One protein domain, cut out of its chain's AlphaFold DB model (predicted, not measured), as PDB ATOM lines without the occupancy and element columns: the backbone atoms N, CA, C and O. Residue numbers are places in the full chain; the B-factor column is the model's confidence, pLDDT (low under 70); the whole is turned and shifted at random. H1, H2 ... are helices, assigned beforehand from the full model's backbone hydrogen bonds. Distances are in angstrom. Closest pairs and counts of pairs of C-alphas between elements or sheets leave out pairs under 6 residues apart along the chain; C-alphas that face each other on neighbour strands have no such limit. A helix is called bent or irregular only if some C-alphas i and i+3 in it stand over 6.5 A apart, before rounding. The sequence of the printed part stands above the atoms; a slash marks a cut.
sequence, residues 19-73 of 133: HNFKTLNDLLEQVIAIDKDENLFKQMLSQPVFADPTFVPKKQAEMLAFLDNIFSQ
ATOM      1  N   HIS A  19       4.287 -53.197 -21.129       92.25
ATOM      2  CA  HIS A  19       3.076 -53.820 -21.677       92.25
ATOM      3  C   HIS A  19       2.735 -53.391 -23.111       92.25
ATOM      4  O   HIS A  19       1.845 -53.980 -23.725       92.25
ATOM      5  N   ASN A  20       3.395 -52.358 -23.643       92.50
ATOM      6  CA  ASN A  20       3.192 -51.911 -25.020       92.50
ATOM      7  C   ASN A  20       4.009 -52.728 -26.038       92.50
ATOM      8  O   ASN A  20       3.793 -52.569 -27.238       92.50
ATOM      9  N   PHE A  21       4.913 -53.600 -25.583       95.75
ATOM     10  CA  PHE A  21       5.822 -54.369 -26.432       95.75
ATOM     11  C   PHE A  21       5.400 -55.838 -26.492       95.75
ATOM     12  O   PHE A  21       4.922 -56.401 -25.506       95.75
ATOM     13  N   LYS A  22       5.545 -56.462 -27.667       95.50
ATOM     14  CA  LYS A  22       5.185 -57.876 -27.869       95.50
ATOM     15  C   LYS A  22       6.258 -58.810 -27.324       95.50
ATOM     16  O   LYS A  22       5.933 -59.893 -26.844       95.50
ATOM     17  N   THR A  23       7.520 -58.395 -27.409       97.69
ATOM     18  CA  THR A  23       8.671 -59.167 -26.941       97.69
ATOM     19  C   THR A  23       9.590 -58.321 -26.066       97.69
ATOM     20  O   THR A  23       9.539 -57.090 -26.073       97.69
ATOM     21  N   LEU A  24      10.461 -58.994 -25.310       97.00
ATOM     22  CA  LEU A  24      11.496 -58.325 -24.524       97.00
ATOM     23  C   LEU A  24      12.519 -57.606 -25.417       97.00
ATOM     24  O   LEU A  24      13.014 -56.552 -25.034       97.00
ATOM     25  N   ASN A  25      12.803 -58.140 -26.609       97.94
ATOM     26  CA  ASN A  25      13.746 -57.527 -27.544       97.94
ATOM     27  C   ASN A  25      13.229 -56.172 -28.046       97.94
ATOM     28  O   ASN A  25      13.977 -55.204 -27.996       97.94
ATOM     29  N   ASP A  26      11.941 -56.070 -28.400       97.19
ATOM     30  CA  ASP A  26      11.338 -54.795 -28.828       97.19
ATOM     31  C   ASP A  26      11.429 -53.722 -27.722       97.19
ATOM     32  O   ASP A  26      11.655 -52.541 -27.987       97.19
ATOM     33  N   LEU A  27      11.269 -54.131 -26.455       97.50
ATOM     34  CA  LEU A  27      11.434 -53.244 -25.300       97.50
ATOM     35  C   LEU A  27      12.894 -52.794 -25.143       97.50
ATOM     36  O   LEU A  27      13.149 -51.613 -24.904       97.50
ATOM     37  N   LEU A  28      13.848 -53.722 -25.262       97.88
ATOM     38  CA  LEU A  28      15.278 -53.423 -25.163       97.88
ATOM     39  C   LEU A  28      15.726 -52.460 -26.267       97.88
ATOM     40  O   LEU A  28      16.455 -51.513 -25.980       97.88
ATOM     41  N   GLU A  29      15.251 -52.652 -27.497       97.62
ATOM     42  CA  GLU A  29      15.519 -51.741 -28.613       97.62
ATOM     43  C   GLU A  29      15.038 -50.318 -28.307       97.62
ATOM     44  O   GLU A  29      15.783 -49.360 -28.517       97.62
ATOM     45  N   GLN A  30      13.842 -50.169 -27.726       96.50
ATOM     46  CA  GLN A  30      13.329 -48.862 -27.314       96.50
ATOM     47  C   GLN A  30      14.184 -48.210 -26.216       96.50
ATOM     48  O   GLN A  30      14.426 -47.003 -26.266       96.50
ATOM     49  N   VAL A  31      14.633 -48.983 -25.221       97.38
ATOM     50  CA  VAL A  31      15.504 -48.478 -24.144       97.38
ATOM     51  C   VAL A  31      16.829 -47.983 -24.722       97.38
ATOM     52  O   VAL A  31      17.230 -46.859 -24.434       97.38
ATOM     53  N   ILE A  32      17.469 -48.779 -25.585       97.56
ATOM     54  CA  ILE A  32      18.733 -48.416 -26.243       97.56
ATOM     55  C   ILE A  32      18.558 -47.164 -27.113       97.56
ATOM     56  O   ILE A  32      19.443 -46.312 -27.145       97.56
ATOM     57  N   ALA A  33      17.434 -47.039 -27.823       96.69
ATOM     58  CA  ALA A  33      17.149 -45.868 -28.648       96.69
ATOM     59  C   ALA A  33      17.032 -44.582 -27.815       96.69
ATOM     60  O   ALA A  33      17.570 -43.554 -28.212       96.69
ATOM     61  N   ILE A  34      16.369 -44.643 -26.655       96.56
ATOM     62  CA  ILE A  34      16.234 -43.495 -25.745       96.56
ATOM     63  C   ILE A  34      17.573 -43.159 -25.075       96.56
ATOM     64  O   ILE A  34      17.899 -41.986 -24.947       96.56
ATOM     65  N   ASP A  35      18.357 -44.159 -24.671       97.12
ATOM     66  CA  ASP A  35      19.664 -43.959 -24.022       97.12
ATOM     67  C   ASP A  35      20.685 -43.274 -24.950       97.12
ATOM     68  O   ASP A  35      21.478 -42.440 -24.520       97.12
ATOM     69  N   LYS A  36      20.623 -43.570 -26.255       98.00
ATOM     70  CA  LYS A  36      21.496 -42.960 -27.270       98.00
ATOM     71  C   LYS A  36      21.114 -41.529 -27.654       98.00
ATOM     72  O   LYS A  36      21.940 -40.840 -28.251       98.00
ATOM     73  N   ASP A  37      19.893 -41.088 -27.360       97.62
ATOM     74  CA  ASP A  37      19.391 -39.761 -27.721       97.62
ATOM     75  C   ASP A  37      19.029 -38.963 -26.463       97.62
ATOM     76  O   ASP A  37      17.944 -39.083 -25.882       97.62
ATOM     77  N   GLU A  38      19.951 -38.087 -26.064       97.19
ATOM     78  CA  GLU A  38      19.799 -37.236 -24.883       97.19
ATOM     79  C   GLU A  38      18.534 -36.359 -24.942       97.19
ATOM     80  O   GLU A  38      17.917 -36.088 -23.906       97.19
ATOM     81  N   ASN A  39      18.107 -35.929 -26.134       97.19
ATOM     82  CA  ASN A  39      16.916 -35.096 -26.283       97.19
ATOM     83  C   ASN A  39      15.643 -35.907 -26.050       97.19
ATOM     84  O   ASN A  39      14.753 -35.438 -25.337       97.19
ATOM     85  N   LEU A  40      15.565 -37.126 -26.592       95.50
ATOM     86  CA  LEU A  40      14.445 -38.036 -26.333       95.50
ATOM     87  C   LEU A  40      14.334 -38.383 -24.849       95.50
ATOM     88  O   LEU A  40      13.235 -38.352 -24.284       95.50
ATOM     89  N   PHE A  41      15.465 -38.642 -24.195       97.06
ATOM     90  CA  PHE A  41      15.488 -38.898 -22.760       97.06
ATOM     91  C   PHE A  41      15.001 -37.687 -21.949       97.06
ATOM     92  O   PHE A  41      14.096 -37.818 -21.119       97.06
ATOM     93  N   LYS A  42      15.525 -36.482 -22.228       97.56
ATOM     94  CA  LYS A  42      15.087 -35.238 -21.567       97.56
ATOM     95  C   LYS A  42      13.610 -34.944 -21.813       97.56
ATOM     96  O   LYS A  42      12.907 -34.531 -20.891       97.56
ATOM     97  N   GLN A  43      13.121 -35.183 -23.029       96.88
ATOM     98  CA  GLN A  43      11.714 -35.007 -23.368       96.88
ATOM     99  C   GLN A  43      10.826 -35.912 -22.513       96.88
ATOM    100  O   GLN A  43       9.852 -35.415 -21.946       96.88
ATOM    101  N   MET A  44      11.170 -37.199 -22.385       96.12
ATOM    102  CA  MET A  44      10.453 -38.151 -21.533       96.12
ATOM    103  C   MET A  44      10.486 -37.717 -20.062       96.12
ATOM    104  O   MET A  44       9.440 -37.669 -19.417       96.12
ATOM    105  N   LEU A  45      11.658 -37.322 -19.555       96.38
ATOM    106  CA  LEU A  45      11.842 -36.893 -18.164       96.38
ATOM    107  C   LEU A  45      11.051 -35.620 -17.820       96.38
ATOM    108  O   LEU A  45      10.580 -35.465 -16.698       96.38
ATOM    109  N   SER A  46      10.887 -34.715 -18.788       96.94
ATOM    110  CA  SER A  46      10.130 -33.467 -18.614       96.94
ATOM    111  C   SER A  46       8.609 -33.654 -18.578       96.94
ATOM    112  O   SER A  46       7.880 -32.721 -18.235       96.94
ATOM    113  N   GLN A  47       8.104 -34.832 -18.957       96.38
ATOM    114  CA  GLN A  47       6.669 -35.083 -18.959       96.38
ATOM    115  C   GLN A  47       6.117 -35.125 -17.525       96.38
ATOM    116  O   GLN A  47       6.755 -35.678 -16.627       96.38
ATOM    117  N   PRO A  48       4.892 -34.622 -17.290       94.81
ATOM    118  CA  PRO A  48       4.247 -34.776 -15.993       94.81
ATOM    119  C   PRO A  48       4.007 -36.260 -15.702       94.81
ATOM    120  O   PRO A  48       3.587 -37.000 -16.591       94.81
ATOM    121  N   VAL A  49       4.230 -36.678 -14.454       92.62
ATOM    122  CA  VAL A  49       4.079 -38.080 -14.019       92.62
ATOM    123  C   VAL A  49       2.632 -38.558 -14.150       92.62
ATOM    124  O   VAL A  49       2.376 -39.664 -14.626       92.62
ATOM    125  N   PHE A  50       1.674 -37.726 -13.741       93.31
ATOM    126  CA  PHE A  50       0.248 -38.034 -13.819       93.31
ATOM    127  C   PHE A  50      -0.358 -37.467 -15.101       93.31
ATOM    128  O   PHE A  50      -0.044 -36.351 -15.508       93.31
ATOM    129  N   ALA A  51      -1.255 -38.233 -15.725       90.50
ATOM    130  CA  ALA A  51      -1.995 -37.773 -16.901       90.50
ATOM    131  C   ALA A  51      -3.017 -36.679 -16.544       90.50
ATOM    132  O   ALA A  51      -3.316 -35.814 -17.363       90.50
ATOM    133  N   ASP A  52      -3.547 -36.728 -15.320       90.50
ATOM    134  CA  ASP A  52      -4.440 -35.719 -14.757       90.50
ATOM    135  C   ASP A  52      -3.638 -34.812 -13.801       90.50
ATOM    136  O   ASP A  52      -3.169 -35.294 -12.765       90.50
ATOM    137  N   PRO A  53      -3.479 -33.509 -14.099       90.31
ATOM    138  CA  PRO A  53      -2.747 -32.584 -13.231       90.31
ATOM    139  C   PRO A  53      -3.433 -32.383 -11.871       90.31
ATOM    140  O   PRO A  53      -2.790 -31.983 -10.904       90.31
ATOM    141  N   THR A  54      -4.728 -32.695 -11.768       92.81
ATOM    142  CA  THR A  54      -5.504 -32.623 -10.524       92.81
ATOM    143  C   THR A  54      -5.517 -33.940  -9.748       92.81
ATOM    144  O   THR A  54      -6.165 -34.034  -8.704       92.81
ATOM    145  N   PHE A  55      -4.780 -34.961 -10.204       90.75
ATOM    146  CA  PHE A  55      -4.788 -36.289  -9.589       90.75
ATOM    147  C   PHE A  55      -4.455 -36.248  -8.094       90.75
ATOM    148  O   PHE A  55      -5.193 -36.810  -7.286       90.75
ATOM    149  N   VAL A  56      -3.379 -35.552  -7.718       91.06
ATOM    150  CA  VAL A  56      -2.923 -35.448  -6.322       91.06
ATOM    151  C   VAL A  56      -3.978 -34.783  -5.423       91.06
ATOM    152  O   VAL A  56      -4.418 -35.440  -4.475       91.06
ATOM    153  N   PRO A  57      -4.460 -33.551  -5.702       94.94
ATOM    154  CA  PRO A  57      -5.470 -32.919  -4.850       94.94
ATOM    155  C   PRO A  57      -6.789 -33.698  -4.825       94.94
ATOM    156  O   PRO A  57      -7.424 -33.800  -3.777       94.94
ATOM    157  N   LYS A  58      -7.185 -34.324  -5.941       94.12
ATOM    158  CA  LYS A  58      -8.380 -35.172  -5.988       94.12
ATOM    159  C   LYS A  58      -8.246 -36.400  -5.090       94.12
ATOM    160  O   LYS A  58      -9.164 -36.696  -4.331       94.12
ATOM    161  N   LYS A  59      -7.110 -37.103  -5.138       93.38
ATOM    162  CA  LYS A  59      -6.858 -38.272  -4.282       93.38
ATOM    163  C   LYS A  59      -6.778 -37.897  -2.809       93.38
ATOM    164  O   LYS A  59      -7.298 -38.632  -1.975       93.38
ATOM    165  N   GLN A  60      -6.201 -36.739  -2.500       96.44
ATOM    166  CA  GLN A  60      -6.207 -36.198  -1.146       96.44
ATOM    167  C   GLN A  60      -7.636 -35.920  -0.658       96.44
ATOM    168  O   GLN A  60      -7.993 -36.345   0.437       96.44
ATOM    169  N   ALA A  61      -8.475 -35.278  -1.476       97.25
ATOM    170  CA  ALA A  61      -9.873 -35.022  -1.136       97.25
ATOM    171  C   ALA A  61     -10.691 -36.317  -0.978       97.25
ATOM    172  O   ALA A  61     -11.448 -36.449  -0.020       97.25
ATOM    173  N   GLU A  62     -10.507 -37.295  -1.871       96.38
ATOM    174  CA  GLU A  62     -11.137 -38.621  -1.771       96.38
ATOM    175  C   GLU A  62     -10.740 -39.336  -0.468       96.38
ATOM    176  O   GLU A  62     -11.593 -39.925   0.198       96.38
ATOM    177  N   MET A  63      -9.462 -39.260  -0.077       97.31
ATOM    178  CA  MET A  63      -8.967 -39.835   1.174       97.31
ATOM    179  C   MET A  63      -9.578 -39.145   2.398       97.31
ATOM    180  O   MET A  63     -10.043 -39.829   3.307       97.31
ATOM    181  N   LEU A  64      -9.601 -37.809   2.424       97.94
ATOM    182  CA  LEU A  64     -10.199 -37.048   3.524       97.94
ATOM    183  C   LEU A  64     -11.692 -37.359   3.661       97.94
ATOM    184  O   LEU A  64     -12.138 -37.723   4.742       97.94
ATOM    185  N   ALA A  65     -12.435 -37.351   2.551       97.56
ATOM    186  CA  ALA A  65     -13.854 -37.699   2.547       97.56
ATOM    187  C   ALA A  65     -14.109 -39.137   3.034       97.56
ATOM    188  O   ALA A  65     -15.100 -39.403   3.714       97.56
ATOM    189  N   PHE A  66     -13.218 -40.077   2.706       96.00
ATOM    190  CA  PHE A  66     -13.303 -41.448   3.202       96.00
ATOM    191  C   PHE A  66     -13.113 -41.526   4.722       96.00
ATOM    192  O   PHE A  66     -13.893 -42.200   5.397       96.00
ATOM    193  N   LEU A  67     -12.112 -40.824   5.260       96.06
ATOM    194  CA  LEU A  67     -11.863 -40.756   6.701       96.06
ATOM    195  C   LEU A  67     -13.017 -40.067   7.436       96.06
ATOM    196  O   LEU A  67     -13.532 -40.615   8.410       96.06
ATOM    197  N   ASP A  68     -13.486 -38.931   6.925       96.50
ATOM    198  CA  ASP A  68     -14.637 -38.211   7.473       96.50
ATOM    199  C   ASP A  68     -15.879 -39.102   7.497       96.50
ATOM    200  O   ASP A  68     -16.584 -39.166   8.504       96.50
ATOM    201  N   ASN A  69     -16.127 -39.864   6.430       93.75
ATOM    202  CA  ASN A  69     -17.219 -40.831   6.386       93.75
ATOM    203  C   ASN A  69     -17.068 -41.945   7.437       93.75
ATOM    204  O   ASN A  69     -18.070 -42.386   7.986       93.75
ATOM    205  N   ILE A  70     -15.855 -42.408   7.753       90.81
ATOM    206  CA  ILE A  70     -15.650 -43.397   8.827       90.81
ATOM    207  C   ILE A  70     -15.984 -42.791  10.194       90.81
ATOM    208  O   ILE A  70     -16.703 -43.410  10.979       90.81
ATOM    209  N   PHE A  71     -15.472 -41.597  10.490       91.19
ATOM    210  CA  PHE A  71     -15.604 -41.000  11.822       91.19
ATOM    211  C   PHE A  71     -16.986 -40.396  12.086       91.19
ATOM    212  O   PHE A  71     -17.449 -40.402  13.225       91.19
ATOM    213  N   SER A  72     -17.669 -39.912  11.049       93.31
ATOM    214  CA  SER A  72     -19.011 -39.322  11.158       93.31
ATOM    215  C   SER A  72     -20.146 -40.353  11.195       93.31
ATOM    216  O   SER A  72     -21.295 -39.997  11.468       93.31
ATOM    217  N   GLN A  73     -19.860 -41.635  10.943       92.12
ATOM    218  CA  GLN A  73     -20.879 -42.681  10.953       92.12
ATOM    219  C   GLN A  73     -21.547 -42.827  12.324       92.12
ATOM    220  O   GLN A  73     -20.908 -43.053  13.353       92.12
TER     221      GLN A  73
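AT A GLANCE: This is residues 19 to 73 of the 133 residues of an uncharacterized protein of Helicobacter sp. 11S02596-1 (UniProt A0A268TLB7). Three helices make a long, open L with no packed core: H1 is the short arm, it meets H2 at a corner round residue 37, and H2, the link of residues 46 to 54 and H3 follow one another as the long arm. H3, the longest helix, sticks out free at the far end of that arm, away from the other two helices, and runs in much the same direction as H2. The printed part has 55 residues with three named helices, H1, H2 and H3 in that order along the chain, and no named strand; the class is all helix, with 39 of the 55 residues in the named helices. The whole is extended, with a radius of gyration of the C-alphas of 19.4 A, and its C-alphas span 56 by 25 by 12 A along their three main axes.

HOW THE PARTS SIT: From the first printed residue, His 19, a stretch of five residues with no named element leads into H1, residues 24 to 36. One residue, Asp 37, makes the tight link from H1 to H2, residues 38 to 45. H1 and H2 touch only at the corner by their link, and only just, with 3 pairs of C-alphas within 8 A. The closest C-alphas of the two are those of Ile 34 and Phe 41, 5.5 A apart. H1 touches H2 with residues 34 to 35 alone. Their centres are 13.7 A apart. Their lines stand at a steep tilt of 67 degrees, only just short of about perpendicular, and they run opposite ways. After H2 come nine residues, 46 to 54, which make a short link, not a tight one, to H3, residues 55 to 72. H2 and H3 are apart, with no C-alpha of the one within 8 A of the other, though they follow each other in the chain. H1 and H3 are apart by the same measure, and H3 touches no helix. In the backbones of H1, H2 and H3, every pair of O of residue i and N of residue i+4 is within hydrogen-bond range.

IN THESE COORDINATES: H1 has 13 residues, Leu 24 to Lys 36, and begins at C-alpha 24 at (11.496, -58.325, -24.524). Its first and last C-alphas are 18.5 A apart. H2 has eight residues, Glu 38 to Leu 45, begins at C-alpha 38 at (19.799, -37.236, -24.883) and measures 10.4 A from first to last C-alpha. H3 has 18 residues, Phe 55 to Ser 72, and measures 25.3 A from first to last C-alpha. It ends at C-alpha 72 at (-19.011, -39.322, 11.158), and one more residue, Gln 73, follows it in the printed part. None of the three helices is bent or irregular.

THE WHOLE: The two C-alphas farthest apart are those of Lys 36, the last residue of H1, and Gln 73, at 57.1 A. The first and last printed C-alphas, those of His 19 and Gln 73, are 42.0 A apart. Residues 45 to 73 stand free, of which 55 to 72 belong to H3: none of their C-alphas has another within 10 A that is 8 or more residues away along the chain. Residues 35 to 40 stand free too, of which 38 to 40 belong to H2. The printed part has no cut and runs from residue 19 to residue 73 of a full chain of 133 residues. Neither of its two links between helices is long. The mean pLDDT of the printed part is 95.4, and no printed residue of this predicted model is under 70.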